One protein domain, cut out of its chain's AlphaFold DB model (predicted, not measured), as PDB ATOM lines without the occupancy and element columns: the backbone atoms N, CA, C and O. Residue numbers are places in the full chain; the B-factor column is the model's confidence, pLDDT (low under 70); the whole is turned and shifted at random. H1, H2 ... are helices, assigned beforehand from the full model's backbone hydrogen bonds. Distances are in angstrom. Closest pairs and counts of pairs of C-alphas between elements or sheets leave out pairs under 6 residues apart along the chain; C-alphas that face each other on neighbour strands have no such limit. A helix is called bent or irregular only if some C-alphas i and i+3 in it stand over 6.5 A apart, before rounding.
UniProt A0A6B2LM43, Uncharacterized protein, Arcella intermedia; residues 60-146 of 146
ATOM      1  N   THR A  60     194.577 237.456 310.682       92.88
ATOM      2  CA  THR A  60     195.971 237.896 310.494       92.88
ATOM      3  C   THR A  60     196.813 236.839 309.782       92.88
ATOM      4  O   THR A  60     197.623 237.189 308.921       92.88
ATOM      5  N   ALA A  61     196.595 235.550 310.062       91.81
ATOM      6  CA  ALA A  61     197.249 234.466 309.336       91.81
ATOM      7  C   ALA A  61     196.795 234.405 307.870       91.81
ATOM      8  O   ALA A  61     197.637 234.301 306.975       91.81
ATOM      9  N   ALA A  62     195.489 234.539 307.615       92.00
ATOM     10  CA  ALA A  62     194.949 234.633 306.262       92.00
ATOM     11  C   ALA A  62     195.511 235.857 305.518       92.00
ATOM     12  O   ALA A  62     195.934 235.735 304.369       92.00
ATOM     13  N   ARG A  63     195.620 237.018 306.180       92.12
ATOM     14  CA  ARG A  63     196.203 238.228 305.581       92.12
ATOM     15  C   ARG A  63     197.685 238.067 305.265       92.12
ATOM     16  O   ARG A  63     198.129 238.564 304.232       92.12
ATOM     17  N   ALA A  64     198.450 237.389 306.120       93.19
ATOM     18  CA  ALA A  64     199.857 237.097 305.857       93.19
ATOM     19  C   ALA A  64     200.021 236.232 304.599       93.19
ATOM     20  O   ALA A  64     200.820 236.567 303.725       93.19
ATOM     21  N   ALA A  65     199.215 235.173 304.484       92.44
ATOM     22  CA  ALA A  65     199.212 234.287 303.322       92.44
ATOM     23  C   ALA A  65     198.755 235.010 302.043       92.44
ATOM     24  O   ALA A  65     199.429 234.924 301.018       92.44
ATOM     25  N   GLY A  66     197.664 235.781 302.114       94.25
ATOM     26  CA  GLY A  66     197.161 236.569 300.988       94.25
ATOM     27  C   GLY A  66     198.179 237.600 300.502       94.25
ATOM     28  O   GLY A  66     198.481 237.652 299.317       94.25
ATOM     29  N   ASN A  67     198.806 238.349 301.416       94.75
ATOM     30  CA  ASN A  67     199.831 239.325 301.043       94.75
ATOM     31  C   ASN A  67     201.070 238.680 300.405       94.75
ATOM     32  O   ASN A  67     201.673 239.269 299.506       94.75
ATOM     33  N   PHE A  68     201.464 237.494 300.875       94.75
ATOM     34  CA  PHE A  68     202.535 236.735 300.239       94.75
ATOM     35  C   PHE A  68     202.160 236.390 298.796       94.75
ATOM     36  O   PHE A  68     202.933 236.704 297.896       94.75
ATOM     37  N   LEU A  69     200.965 235.833 298.577       96.00
ATOM     38  CA  LEU A  69     200.491 235.435 297.251       96.00
ATOM     39  C   LEU A  69     200.367 236.628 296.288       96.00
ATOM     40  O   LEU A  69     200.871 236.552 295.171       96.00
ATOM     41  N   GLU A  70     199.789 237.745 296.746       95.56
ATOM     42  CA  GLU A  70     199.642 239.003 295.987       95.56
ATOM     43  C   GLU A  70     200.979 239.516 295.426       95.56
ATOM     44  O   GLU A  70     201.028 240.079 294.338       95.56
ATOM     45  N   ASN A  71     202.075 239.324 296.165       94.12
ATOM     46  CA  ASN A  71     203.393 239.845 295.798       94.12
ATOM     47  C   ASN A  71     204.317 238.788 295.176       94.12
ATOM     48  O   ASN A  71     205.384 239.135 294.665       94.12
ATOM     49  N   HIS A  72     203.957 237.505 295.248       93.75
ATOM     50  CA  HIS A  72     204.855 236.410 294.891       93.75
ATOM     51  C   HIS A  72     205.235 236.438 293.409       93.75
ATOM     52  O   HIS A  72     206.417 236.374 293.081       93.75
ATOM     53  N   ALA A  73     204.247 236.611 292.527       95.88
ATOM     54  CA  ALA A  73     204.469 236.629 291.083       95.88
ATOM     55  C   ALA A  73     205.380 237.791 290.651       95.88
ATOM     56  O   ALA A  73     206.338 237.594 289.904       95.88
ATOM     57  N   GLN A  74     205.133 238.997 291.174       94.81
ATOM     58  CA  GLN A  74     205.951 240.176 290.876       94.81
ATOM     59  C   GLN A  74     207.399 239.997 291.348       94.81
ATOM     60  O   GLN A  74     208.337 240.316 290.619       94.81
ATOM     61  N   LEU A  75     207.590 239.463 292.557       95.81
ATOM     62  CA  LEU A  75     208.918 239.153 293.075       95.81
ATOM     63  C   LEU A  75     209.647 238.151 292.174       95.81
ATOM     64  O   LEU A  75     210.810 238.376 291.853       95.81
ATOM     65  N   GLN A  76     208.990 237.052 291.791       96.50
ATOM     66  CA  GLN A  76     209.597 236.022 290.945       96.50
ATOM     67  C   GLN A  76     210.040 236.594 289.600       96.50
ATOM     68  O   GLN A  76     211.149 236.301 289.158       96.50
ATOM     69  N   LEU A  77     209.221 237.453 288.989       96.56
ATOM     70  CA  LEU A  77     209.571 238.133 287.746       96.56
ATOM     71  C   LEU A  77     210.864 238.947 287.891       96.56
ATOM     72  O   LEU A  77     211.799 238.762 287.115       96.56
ATOM     73  N   PHE A  78     210.947 239.821 288.897       96.62
ATOM     74  CA  PHE A  78     212.145 240.642 289.092       96.62
ATOM     75  C   PHE A  78     213.366 239.817 289.488       96.62
ATOM     76  O   PHE A  78     214.468 240.123 289.044       96.62
ATOM     77  N   LEU A  79     213.179 238.763 290.282       97.00
ATOM     78  CA  LEU A  79     214.253 237.858 290.676       97.00
ATOM     79  C   LEU A  79     214.844 237.123 289.467       97.00
ATOM     80  O   LEU A  79     216.063 237.023 289.366       97.00
ATOM     81  N   LEU A  80     214.000 236.653 288.542       96.94
ATOM     82  CA  LEU A  80     214.441 235.992 287.312       96.94
ATOM     83  C   LEU A  80     215.224 236.951 286.416       96.94
ATOM     84  O   LEU A  80     216.345 236.634 286.029       96.94
ATOM     85  N   ILE A  81     214.675 238.138 286.140       95.94
ATOM     86  CA  ILE A  81     215.343 239.130 285.284       95.94
ATOM     87  C   ILE A  81     216.666 239.567 285.919       95.94
ATOM     88  O   ILE A  81     217.706 239.513 285.271       95.94
ATOM     89  N   ALA A  82     216.664 239.951 287.198       96.81
ATOM     90  CA  ALA A  82     217.884 240.355 287.892       96.81
ATOM     91  C   ALA A  82     218.915 239.216 287.954       96.81
ATOM     92  O   ALA A  82     220.105 239.462 287.768       96.81
ATOM     93  N   GLY A  83     218.468 237.974 288.162       96.94
ATOM     94  CA  GLY A  83     219.325 236.793 288.222       96.94
ATOM     95  C   GLY A  83     219.997 236.436 286.897       96.94
ATOM     96  O   GLY A  83     221.075 235.850 286.916       96.94
ATOM     97  N   MET A  84     219.421 236.837 285.759       95.69
ATOM     98  CA  MET A  84     220.063 236.672 284.451       95.69
ATOM     99  C   MET A  84     221.302 237.561 284.282       95.69
ATOM    100  O   MET A  84     222.239 237.158 283.599       95.69
ATOM    101  N   PHE A  85     221.324 238.751 284.893       95.00
ATOM    102  CA  PHE A  85     222.444 239.695 284.762       95.00
ATOM    103  C   PHE A  85     223.405 239.662 285.949       95.00
ATOM    104  O   PHE A  85     224.612 239.798 285.766       95.00
ATOM    105  N   LEU A  86     222.875 239.519 287.166       96.44
ATOM    106  CA  LEU A  86     223.612 239.574 288.428       96.44
ATOM    107  C   LEU A  86     223.161 238.430 289.358       96.44
ATOM    108  O   LEU A  86     222.471 238.680 290.352       96.44
ATOM    109  N   PRO A  87     223.536 237.171 289.064       96.81
ATOM    110  CA  PRO A  87     223.020 235.994 289.767       96.81
ATOM    111  C   PRO A  87     223.317 235.999 291.274       96.81
ATOM    112  O   PRO A  87     222.428 235.710 292.074       96.81
ATOM    113  N   GLU A  88     224.530 236.377 291.682       97.62
ATOM    114  CA  GLU A  88     224.927 236.410 293.099       97.62
ATOM    115  C   GLU A  88     224.148 237.468 293.893       97.62
ATOM    116  O   GLU A  88     223.649 237.203 294.989       97.62
ATOM    117  N   VAL A  89     223.972 238.660 293.308       97.00
ATOM    118  CA  VAL A  89     223.214 239.759 293.924       97.00
ATOM    119  C   VAL A  89     221.737 239.388 294.028       97.00
ATOM    120  O   VAL A  89     221.125 239.573 295.081       97.00
ATOM    121  N   ALA A  90     221.163 238.823 292.963       97.31
ATOM    122  CA  ALA A  90     219.779 238.369 292.956       97.31
ATOM    123  C   ALA A  90     219.536 237.270 294.003       97.31
ATOM    124  O   ALA A  90     218.546 237.340 294.731       97.31
ATOM    125  N   ALA A  91     220.454 236.309 294.151       97.56
ATOM    126  CA  ALA A  91     220.371 235.276 295.183       97.56
ATOM    127  C   ALA A  91     220.393 235.877 296.600       97.56
ATOM    128  O   ALA A  91     219.551 235.528 297.433       97.56
ATOM    129  N   GLY A  92     221.291 236.834 296.858       98.00
ATOM    130  CA  GLY A  92     221.348 237.559 298.130       98.00
ATOM    131  C   GLY A  92     220.045 238.303 298.442       98.00
ATOM    132  O   GLY A  92     219.487 238.161 299.531       98.00
ATOM    133  N   LEU A  93     219.497 239.035 297.469       97.56
ATOM    134  CA  LEU A  93     218.216 239.737 297.616       97.56
ATOM    135  C   LEU A  93     217.031 238.768 297.783       97.56
ATOM    136  O   LEU A  93     216.115 239.044 298.561       97.56
ATOM    137  N   GLY A  94     217.062 237.608 297.126       96.81
ATOM    138  CA  GLY A  94     216.105 236.521 297.334       96.81
ATOM    139  C   GLY A  94     216.115 235.988 298.771       96.81
ATOM    140  O   GLY A  94     215.051 235.814 299.370       96.81
ATOM    141  N   LEU A  95     217.293 235.809 299.377       97.56
ATOM    142  CA  LEU A  95     217.413 235.430 300.792       97.56
ATOM    143  C   LEU A  95     216.858 236.514 301.724       97.56
ATOM    144  O   LEU A  95     216.089 236.203 302.637       97.56
ATOM    145  N   VAL A  96     217.179 237.785 301.463       97.19
ATOM    146  CA  VAL A  96     216.624 238.933 302.204       97.19
ATOM    147  C   VAL A  96     215.094 238.923 302.157       97.19
ATOM    148  O   VAL A  96     214.441 239.146 303.179       97.19
ATOM    149  N   GLN A  97     214.512 238.593 301.002       96.88
ATOM    150  CA  GLN A  97     213.065 238.479 300.852       96.88
ATOM    151  C   GLN A  97     212.490 237.335 301.692       96.88
ATOM    152  O   GLN A  97     211.480 237.530 302.366       96.88
ATOM    153  N   ILE A  98     213.116 236.155 301.687       96.75
ATOM    154  CA  ILE A  98     212.671 235.007 302.494       96.75
ATOM    155  C   ILE A  98     212.662 235.379 303.982       96.75
ATOM    156  O   ILE A  98     211.647 235.194 304.657       96.75
ATOM    157  N   VAL A  99     213.750 235.975 304.480       97.19
ATOM    158  CA  VAL A  99     213.851 236.444 305.871       97.19
ATOM    159  C   VAL A  99     212.776 237.487 306.172       97.19
ATOM    160  O   VAL A  99     212.050 237.363 307.163       97.19
ATOM    161  N   GLY A 100     212.599 238.472 305.288       96.19
ATOM    162  CA  GLY A 100     211.553 239.484 305.409       96.19
ATOM    163  C   GLY A 100     210.152 238.879 305.519       96.19
ATOM    164  O   GLY A 100     209.364 239.308 306.366       96.19
ATOM    165  N   ARG A 101     209.842 237.835 304.739       94.88
ATOM    166  CA  ARG A 101     208.537 237.148 304.770       94.88
ATOM    167  C   ARG A 101     208.302 236.363 306.054       94.88
ATOM    168  O   ARG A 101     207.176 236.381 306.563       94.88
ATOM    169  N   VAL A 102     209.336 235.728 306.605       95.00
ATOM    170  CA  VAL A 102     209.253 235.062 307.915       95.00
ATOM    171  C   VAL A 102     208.985 236.093 309.011       95.00
ATOM    172  O   VAL A 102     208.028 235.936 309.773       95.00
ATOM    173  N   LEU A 103     209.750 237.189 309.039       95.00
ATOM    174  CA  LEU A 103     209.575 238.269 310.015       95.00
ATOM    175  C   LEU A 103     208.206 238.950 309.891       95.00
ATOM    176  O   LEU A 103     207.563 239.229 310.902       95.00
ATOM    177  N   TYR A 104     207.724 239.181 308.669       94.38
ATOM    178  CA  TYR A 104     206.409 239.775 308.417       94.38
ATOM    179  C   TYR A 104     205.289 238.879 308.956       94.38
ATOM    180  O   TYR A 104     204.409 239.343 309.687       94.38
ATOM    181  N   SER A 105     205.346 237.586 308.626       92.75
ATOM    182  CA  SER A 105     204.329 236.604 309.015       92.75
ATOM    183  C   SER A 105     204.322 236.350 310.521       92.75
ATOM    184  O   SER A 105     203.254 236.225 311.116       92.75
ATOM    185  N   ALA A 106     205.498 236.309 311.154       92.00
ATOM    186  CA  ALA A 106     205.619 236.207 312.604       92.00
ATOM    187  C   ALA A 106     205.124 237.482 313.305       92.00
ATOM    188  O   ALA A 106     204.399 237.402 314.295       92.00
ATOM    189  N   GLY A 107     205.460 238.658 312.766       91.69
ATOM    190  CA  GLY A 107     205.066 239.950 313.322       91.69
ATOM    191  C   GLY A 107     203.554 240.158 313.317       91.69
ATOM    192  O   GLY A 107     202.979 240.466 314.360       91.69
ATOM    193  N   ILE A 108     202.891 239.941 312.176       89.81
ATOM    194  CA  ILE A 108     201.442 240.178 312.043       89.81
ATOM    195  C   ILE A 108     200.593 239.207 312.879       89.81
ATOM    196  O   ILE A 108     199.505 239.575 313.309       89.81
ATOM    197  N   ARG A 109     201.101 237.992 313.134       88.06
ATOM    198  CA  ARG A 109     200.452 236.964 313.968       88.06
ATOM    199  C   ARG A 109     200.804 237.072 315.454       88.06
ATOM    200  O   ARG A 109     200.346 236.266 316.259       88.06
ATOM    201  N   SER A 110     201.662 238.016 315.830       87.25
ATOM    202  CA  SER A 110     202.056 238.195 317.224       87.25
ATOM    203  C   SER A 110     200.927 238.825 318.045       87.25
ATOM    204  O   SER A 110     200.098 239.575 317.529       87.25
ATOM    205  N   LYS A 111     200.943 238.604 319.365       82.00
ATOM    206  CA  LYS A 111     200.003 239.252 320.302       82.00
ATOM    207  C   LYS A 111     200.111 240.782 320.332       82.00
ATOM    208  O   LYS A 111     199.224 241.452 320.837       82.00
ATOM    209  N   GLN A 112     201.193 241.334 319.787       79.50
ATOM    210  CA  GLN A 112     201.415 242.775 319.649       79.50
ATOM    211  C   GLN A 112     200.640 243.376 318.456       79.50
ATOM    212  O   GLN A 112     200.719 244.578 318.205       79.50
ATOM    213  N   GLY A 113     199.886 242.541 317.732       76.69
ATOM    214  CA  GLY A 113     198.940 242.944 316.705       76.69
ATOM    215  C   GLY A 113     199.568 243.233 315.337       76.69
ATOM    216  O   GLY A 113     200.781 243.102 315.140       76.69
ATOM    217  N   PRO A 114     198.743 243.679 314.368       82.50
ATOM    218  CA  PRO A 114     199.156 243.843 312.974       82.50
ATOM    219  C   PRO A 114     200.297 244.844 312.755       82.50
ATOM    220  O   PRO A 114     201.012 244.763 311.757       82.50
ATOM    221  N   ASN A 115     200.502 245.774 313.690       85.94
ATOM    222  CA  ASN A 115     201.513 246.827 313.590       85.94
ATOM    223  C   ASN A 115     202.951 246.287 313.602       85.94
ATOM    224  O   ASN A 115     203.851 246.915 313.045       85.94
ATOM    225  N   LYS A 116     203.192 245.090 314.154       89.69
ATOM    226  CA  LYS A 116     204.535 244.485 314.191       89.69
ATOM    227  C   LYS A 116     205.010 243.893 312.868       89.69
ATOM    228  O   LYS A 116     206.149 243.443 312.774       89.69
ATOM    229  N   ARG A 117     204.196 243.969 311.815       89.31
ATOM    230  CA  ARG A 117     204.596 243.582 310.454       89.31
ATOM    231  C   ARG A 117     205.669 244.492 309.838       89.31
ATOM    232  O   ARG A 117     206.307 244.092 308.869       89.31
ATOM    233  N   GLY A 118     205.862 245.702 310.378       91.31
ATOM    234  CA  GLY A 118     206.687 246.758 309.776       91.31
ATOM    235  C   GLY A 118     208.148 246.375 309.528       91.31
ATOM    236  O   GLY A 118     208.686 246.704 308.477       91.31
ATOM    237  N   ILE A 119     208.767 245.617 310.440       91.38
ATOM    238  CA  ILE A 119     210.163 245.176 310.281       91.38
ATOM    239  C   ILE A 119     210.281 244.260 309.061       91.38
ATOM    240  O   ILE A 119     211.016 244.563 308.129       91.38
ATOM    241  N   GLY A 120     209.501 243.173 309.025       93.12
ATOM    242  CA  GLY A 120     209.509 242.251 307.887       93.12
ATOM    243  C   GLY A 120     209.095 242.919 306.576       93.12
ATOM    244  O   GLY A 120     209.663 242.618 305.528       93.12
ATOM    245  N   PHE A 121     208.164 243.876 306.637       94.00
ATOM    246  CA  PHE A 121     207.780 244.694 305.488       94.00
ATOM    247  C   PHE A 121     208.966 245.495 304.936       94.00
ATOM    248  O   PHE A 121     209.183 245.472 303.731       94.00
ATOM    249  N   GLY A 122     209.772 246.128 305.793       95.31
ATOM    250  CA  GLY A 122     210.962 246.877 305.373       95.31
ATOM    251  C   GLY A 122     211.970 246.017 304.606       95.31
ATOM    252  O   GLY A 122     212.382 246.394 303.511       95.31
ATOM    253  N   PHE A 123     212.292 244.826 305.123       96.06
ATOM    254  CA  PHE A 123     213.155 243.862 304.423       96.06
ATOM    255  C   PHE A 123     212.573 243.452 303.064       96.06
ATOM    256  O   PHE A 123     213.304 243.391 302.074       96.06
ATOM    257  N   CYS A 124     211.257 243.215 303.004       95.88
ATOM    258  CA  CYS A 124     210.604 242.840 301.754       95.88
ATOM    259  C   CYS A 124     210.652 243.968 300.714       95.88
ATOM    260  O   CYS A 124     210.972 243.727 299.554       95.88
ATOM    261  N   MET A 125     210.356 245.204 301.124       96.12
ATOM    262  CA  MET A 125     210.371 246.357 300.220       96.12
ATOM    263  C   MET A 125     211.778 246.660 299.716       96.12
ATOM    264  O   MET A 125     211.942 246.939 298.533       96.12
ATOM    265  N   PHE A 126     212.786 246.567 300.588       96.94
ATOM    266  CA  PHE A 126     214.181 246.741 300.194       96.94
ATOM    267  C   PHE A 126     214.570 245.741 299.102       96.94
ATOM    268  O   PHE A 126     214.984 246.150 298.022       96.94
ATOM    269  N   SER A 127     214.339 244.444 299.336       96.56
ATOM    270  CA  SER A 127     214.631 243.408 298.339       96.56
ATOM    271  C   SER A 127     213.871 243.640 297.029       96.56
ATOM    272  O   SER A 127     214.465 243.645 295.950       96.56
ATOM    273  N   GLN A 128     212.566 243.904 297.114       96.12
ATOM    274  CA  GLN A 128     211.707 244.056 295.944       96.12
ATOM    275  C   GLN A 128     212.079 245.277 295.095       96.12
ATOM    276  O   GLN A 128     212.117 245.162 293.870       96.12
ATOM    277  N   PHE A 129     212.395 246.422 295.708       97.00
ATOM    278  CA  PHE A 129     212.827 247.608 294.966       97.00
ATOM    279  C   PHE A 129     214.237 247.467 294.398       97.00
ATOM    280  O   PHE A 129     214.467 247.906 293.273       97.00
ATOM    281  N   SER A 130     215.163 246.826 295.113       97.38
ATOM    282  CA  SER A 130     216.496 246.545 294.574       97.38
ATOM    283  C   SER A 130     216.423 245.625 293.354       97.38
ATOM    284  O   SER A 130     217.015 245.935 292.322       97.38
ATOM    285  N   LEU A 131     215.645 244.539 293.427       97.50
ATOM    286  CA  LEU A 131     215.435 243.632 292.294       97.50
ATOM    287  C   LEU A 131     214.747 244.337 291.120       97.50
ATOM    288  O   LEU A 131     215.182 244.181 289.982       97.50
ATOM    289  N   ALA A 132     213.717 245.145 291.387       96.94
ATOM    290  CA  ALA A 132     213.040 245.930 290.357       96.94
ATOM    291  C   ALA A 132     213.989 246.928 289.674       96.94
ATOM    292  O   ALA A 132     213.979 247.043 288.451       96.94
ATOM    293  N   GLY A 133     214.834 247.614 290.449       96.75
ATOM    294  CA  GLY A 133     215.826 248.556 289.932       96.75
ATOM    295  C   GLY A 133     216.857 247.879 289.032       96.75
ATOM    296  O   GLY A 133     217.116 248.367 287.934       96.75
ATOM    297  N   ILE A 134     217.384 246.721 289.449       96.12
ATOM    298  CA  ILE A 134     218.301 245.914 288.627       96.12
ATOM    299  C   ILE A 134     217.596 245.463 287.345       96.12
ATOM    300  O   ILE A 134     218.122 245.665 286.251       96.12
ATOM    301  N   ALA A 135     216.396 244.892 287.467       95.50
ATOM    302  CA  ALA A 135     215.636 244.404 286.323       95.50
ATOM    303  C   ALA A 135     215.363 245.521 285.306       95.50
ATOM    304  O   ALA A 135     215.562 245.323 284.109       95.50
ATOM    305  N   PHE A 136     214.966 246.707 285.773       95.12
ATOM    306  CA  PHE A 136     214.689 247.859 284.918       95.12
ATOM    307  C   PHE A 136     215.955 248.403 284.251       95.12
ATOM    308  O   PHE A 136     215.984 248.580 283.033       95.12
ATOM    309  N   PHE A 137     217.024 248.609 285.024       95.12
ATOM    310  CA  PHE A 137     218.284 249.149 284.518       95.12
ATOM    311  C   PHE A 137     218.909 248.258 283.437       95.12
ATOM    312  O   PHE A 137     219.247 248.743 282.358       95.12
ATOM    313  N   TYR A 138     219.026 246.950 283.688       94.00
ATOM    314  CA  TYR A 138     219.624 246.035 282.712       94.00
ATOM    315  C   TYR A 138     218.728 245.803 281.494       94.00
ATOM    316  O   TYR A 138     219.246 245.675 280.386       94.00
ATOM    317  N   SER A 139     217.403 245.829 281.661       91.50
ATOM    318  CA  SER A 139     216.480 245.773 280.519       91.50
ATOM    319  C   SER A 139     216.633 246.986 279.599       91.50
ATOM    320  O   SER A 139     216.651 246.817 278.384       91.50
ATOM    321  N   LEU A 140     216.801 248.199 280.143       93.25
ATOM    322  CA  LEU A 140     217.080 249.392 279.330       93.25
ATOM    323  C   LEU A 140     218.450 249.327 278.652       93.25
ATOM    324  O   LEU A 140     218.589 249.704 277.493       93.25
ATOM    325  N   LYS A 141     219.459 248.801 279.346       91.81
ATOM    326  CA  LYS A 141     220.780 248.602 278.749       91.81
ATOM    327  C   LYS A 141     220.732 247.629 277.562       91.81
ATOM    328  O   LYS A 141     221.431 247.824 276.574       91.81
ATOM    329  N   MET A 142     219.874 246.605 277.614       89.69
ATOM    330  CA  MET A 142     219.687 245.667 276.499       89.69
ATOM    331  C   MET A 142     219.080 246.303 275.246       89.69
ATOM    332  O   MET A 142     219.312 245.792 274.152       89.69
ATOM    333  N   THR A 143     218.313 247.390 275.368       92.06
ATOM    334  CA  THR A 143     217.734 248.065 274.195       92.06
ATOM    335  C   THR A 143     218.729 248.987 273.486       92.06
ATOM    336  O   THR A 143     218.392 249.538 272.441       92.06
ATOM    337  N   GLY A 144     219.943 249.154 274.024       87.94
ATOM    338  CA  GLY A 144     220.959 250.054 273.475       87.94
ATOM    339  C   GLY A 144     220.661 251.534 273.723       87.94
ATOM    340  O   GLY A 144     221.194 252.387 273.020       87.94
ATOM    341  N   LEU A 145     219.797 251.844 274.697       81.44
ATOM    342  CA  LEU A 145     219.451 253.223 275.055       81.44
ATOM    343  C   LEU A 145     220.635 253.987 275.675       81.44
ATOM    344  O   LEU A 145     220.643 255.217 275.640       81.44
ATOM    345  N   PHE A 146     221.600 253.260 276.247       74.12
ATOM    346  CA  PHE A 146     222.880 253.742 276.770       74.12
ATOM    347  C   PHE A 146     223.867 252.582 276.965       74.12
ATOM    348  O   PHE A 146     223.411 251.437 277.203       74.12
TER     349      PHE A 146
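What this domain is: This is residues 60 to 146 of the 146 residues of an uncharacterized protein of Arcella intermedia (UniProt A0A6B2LM43). Picture a rod of three helices in an up-and-down bundle: H2 and H3 lie side by side as a long helical hairpin, and the bent helix H1 bows along them, its arm H1b packing on both H2 and H3 and its arm H1a reaching the far part of H2. Past one end of the rod, residues 140 to 146 stick out, of which 140 to 142 belong to H3. The 87 printed residues have three named helices, in the order H1, H2, H3, and no named strand; the class is all helix. The whole is only just loose, close to compact, with a radius of gyration of the C-alphas of 14.7 A and spans of 52 by 20 by 16 A.

Where its parts are: Find C-alpha 60 at (195.971, 237.896, 310.494), where H1, residues 60 to 85, begins. By its hydrogen bonds it was assigned as one helix, but it is bent: C-alphas 70 and 73 are 7.3 A apart. Its arms are H1a, residues 60 to 70, 15.0 A long, and H1b, residues 73 to 85, 19.3 A long, at a steep tilt of 48 degrees to each other. Next look at C-alpha 87 at (223.020, 235.994, 289.767); from there H2 runs to residue 108, over 31.3 A. H3, residues 114 to 142, runs 41.9 A to C-alpha 142 at (219.687, 245.667, 276.499). It has a kink of 41 degrees near residue 121 and is only just irregular, with C-alphas 116 and 119 6.9 A apart.

How they stand to each other: Start with the bundle of H1b, H2 and H3, up and down, each running against the one before it. H1b and H2 form a helical hairpin at a shallow tilt of 24 degrees; residues 79 to 83 touch residues 89 to 94, and the closest C-alphas, of Gly 83 and Ala 90, are 5.0 A apart. H2 and H3 form another, at a shallow tilt of 22 degrees, with the closest C-alphas, of Tyr 104 and Gly 120, 4.0 A apart. H3 touches H1b with residues 128 to 138 alone, the same way at a steep tilt of 45 degrees; the closest C-alphas, of Ala 82 and Ala 135, are 4.9 A apart. Go back to H1a: it touches H2 at residues 101 to 108, opposite ways at a shallow tilt of 25 degrees, with the closest C-alphas, of Ala 64 and Ser 105, 5.5 A apart. H1a and H3 are close but not clearly touching; their closest C-alphas, of Thr 60 and Pro 114, are 7.2 A apart. In H1a and H2 every O i to N i+4 pair is within hydrogen-bond range, in H1b 8 of 9 and in H3 22 of 25.

The domain as a whole: The two C-alphas farthest apart, of Lys 111 and Gly 144, are 52.4 A apart. The printed part has no cut, and the links H1 to H2 and H2 to H3 are tight. Residue 146 is the chain's last. The mean pLDDT of the printed part is 93.5, and no printed residue is under 70.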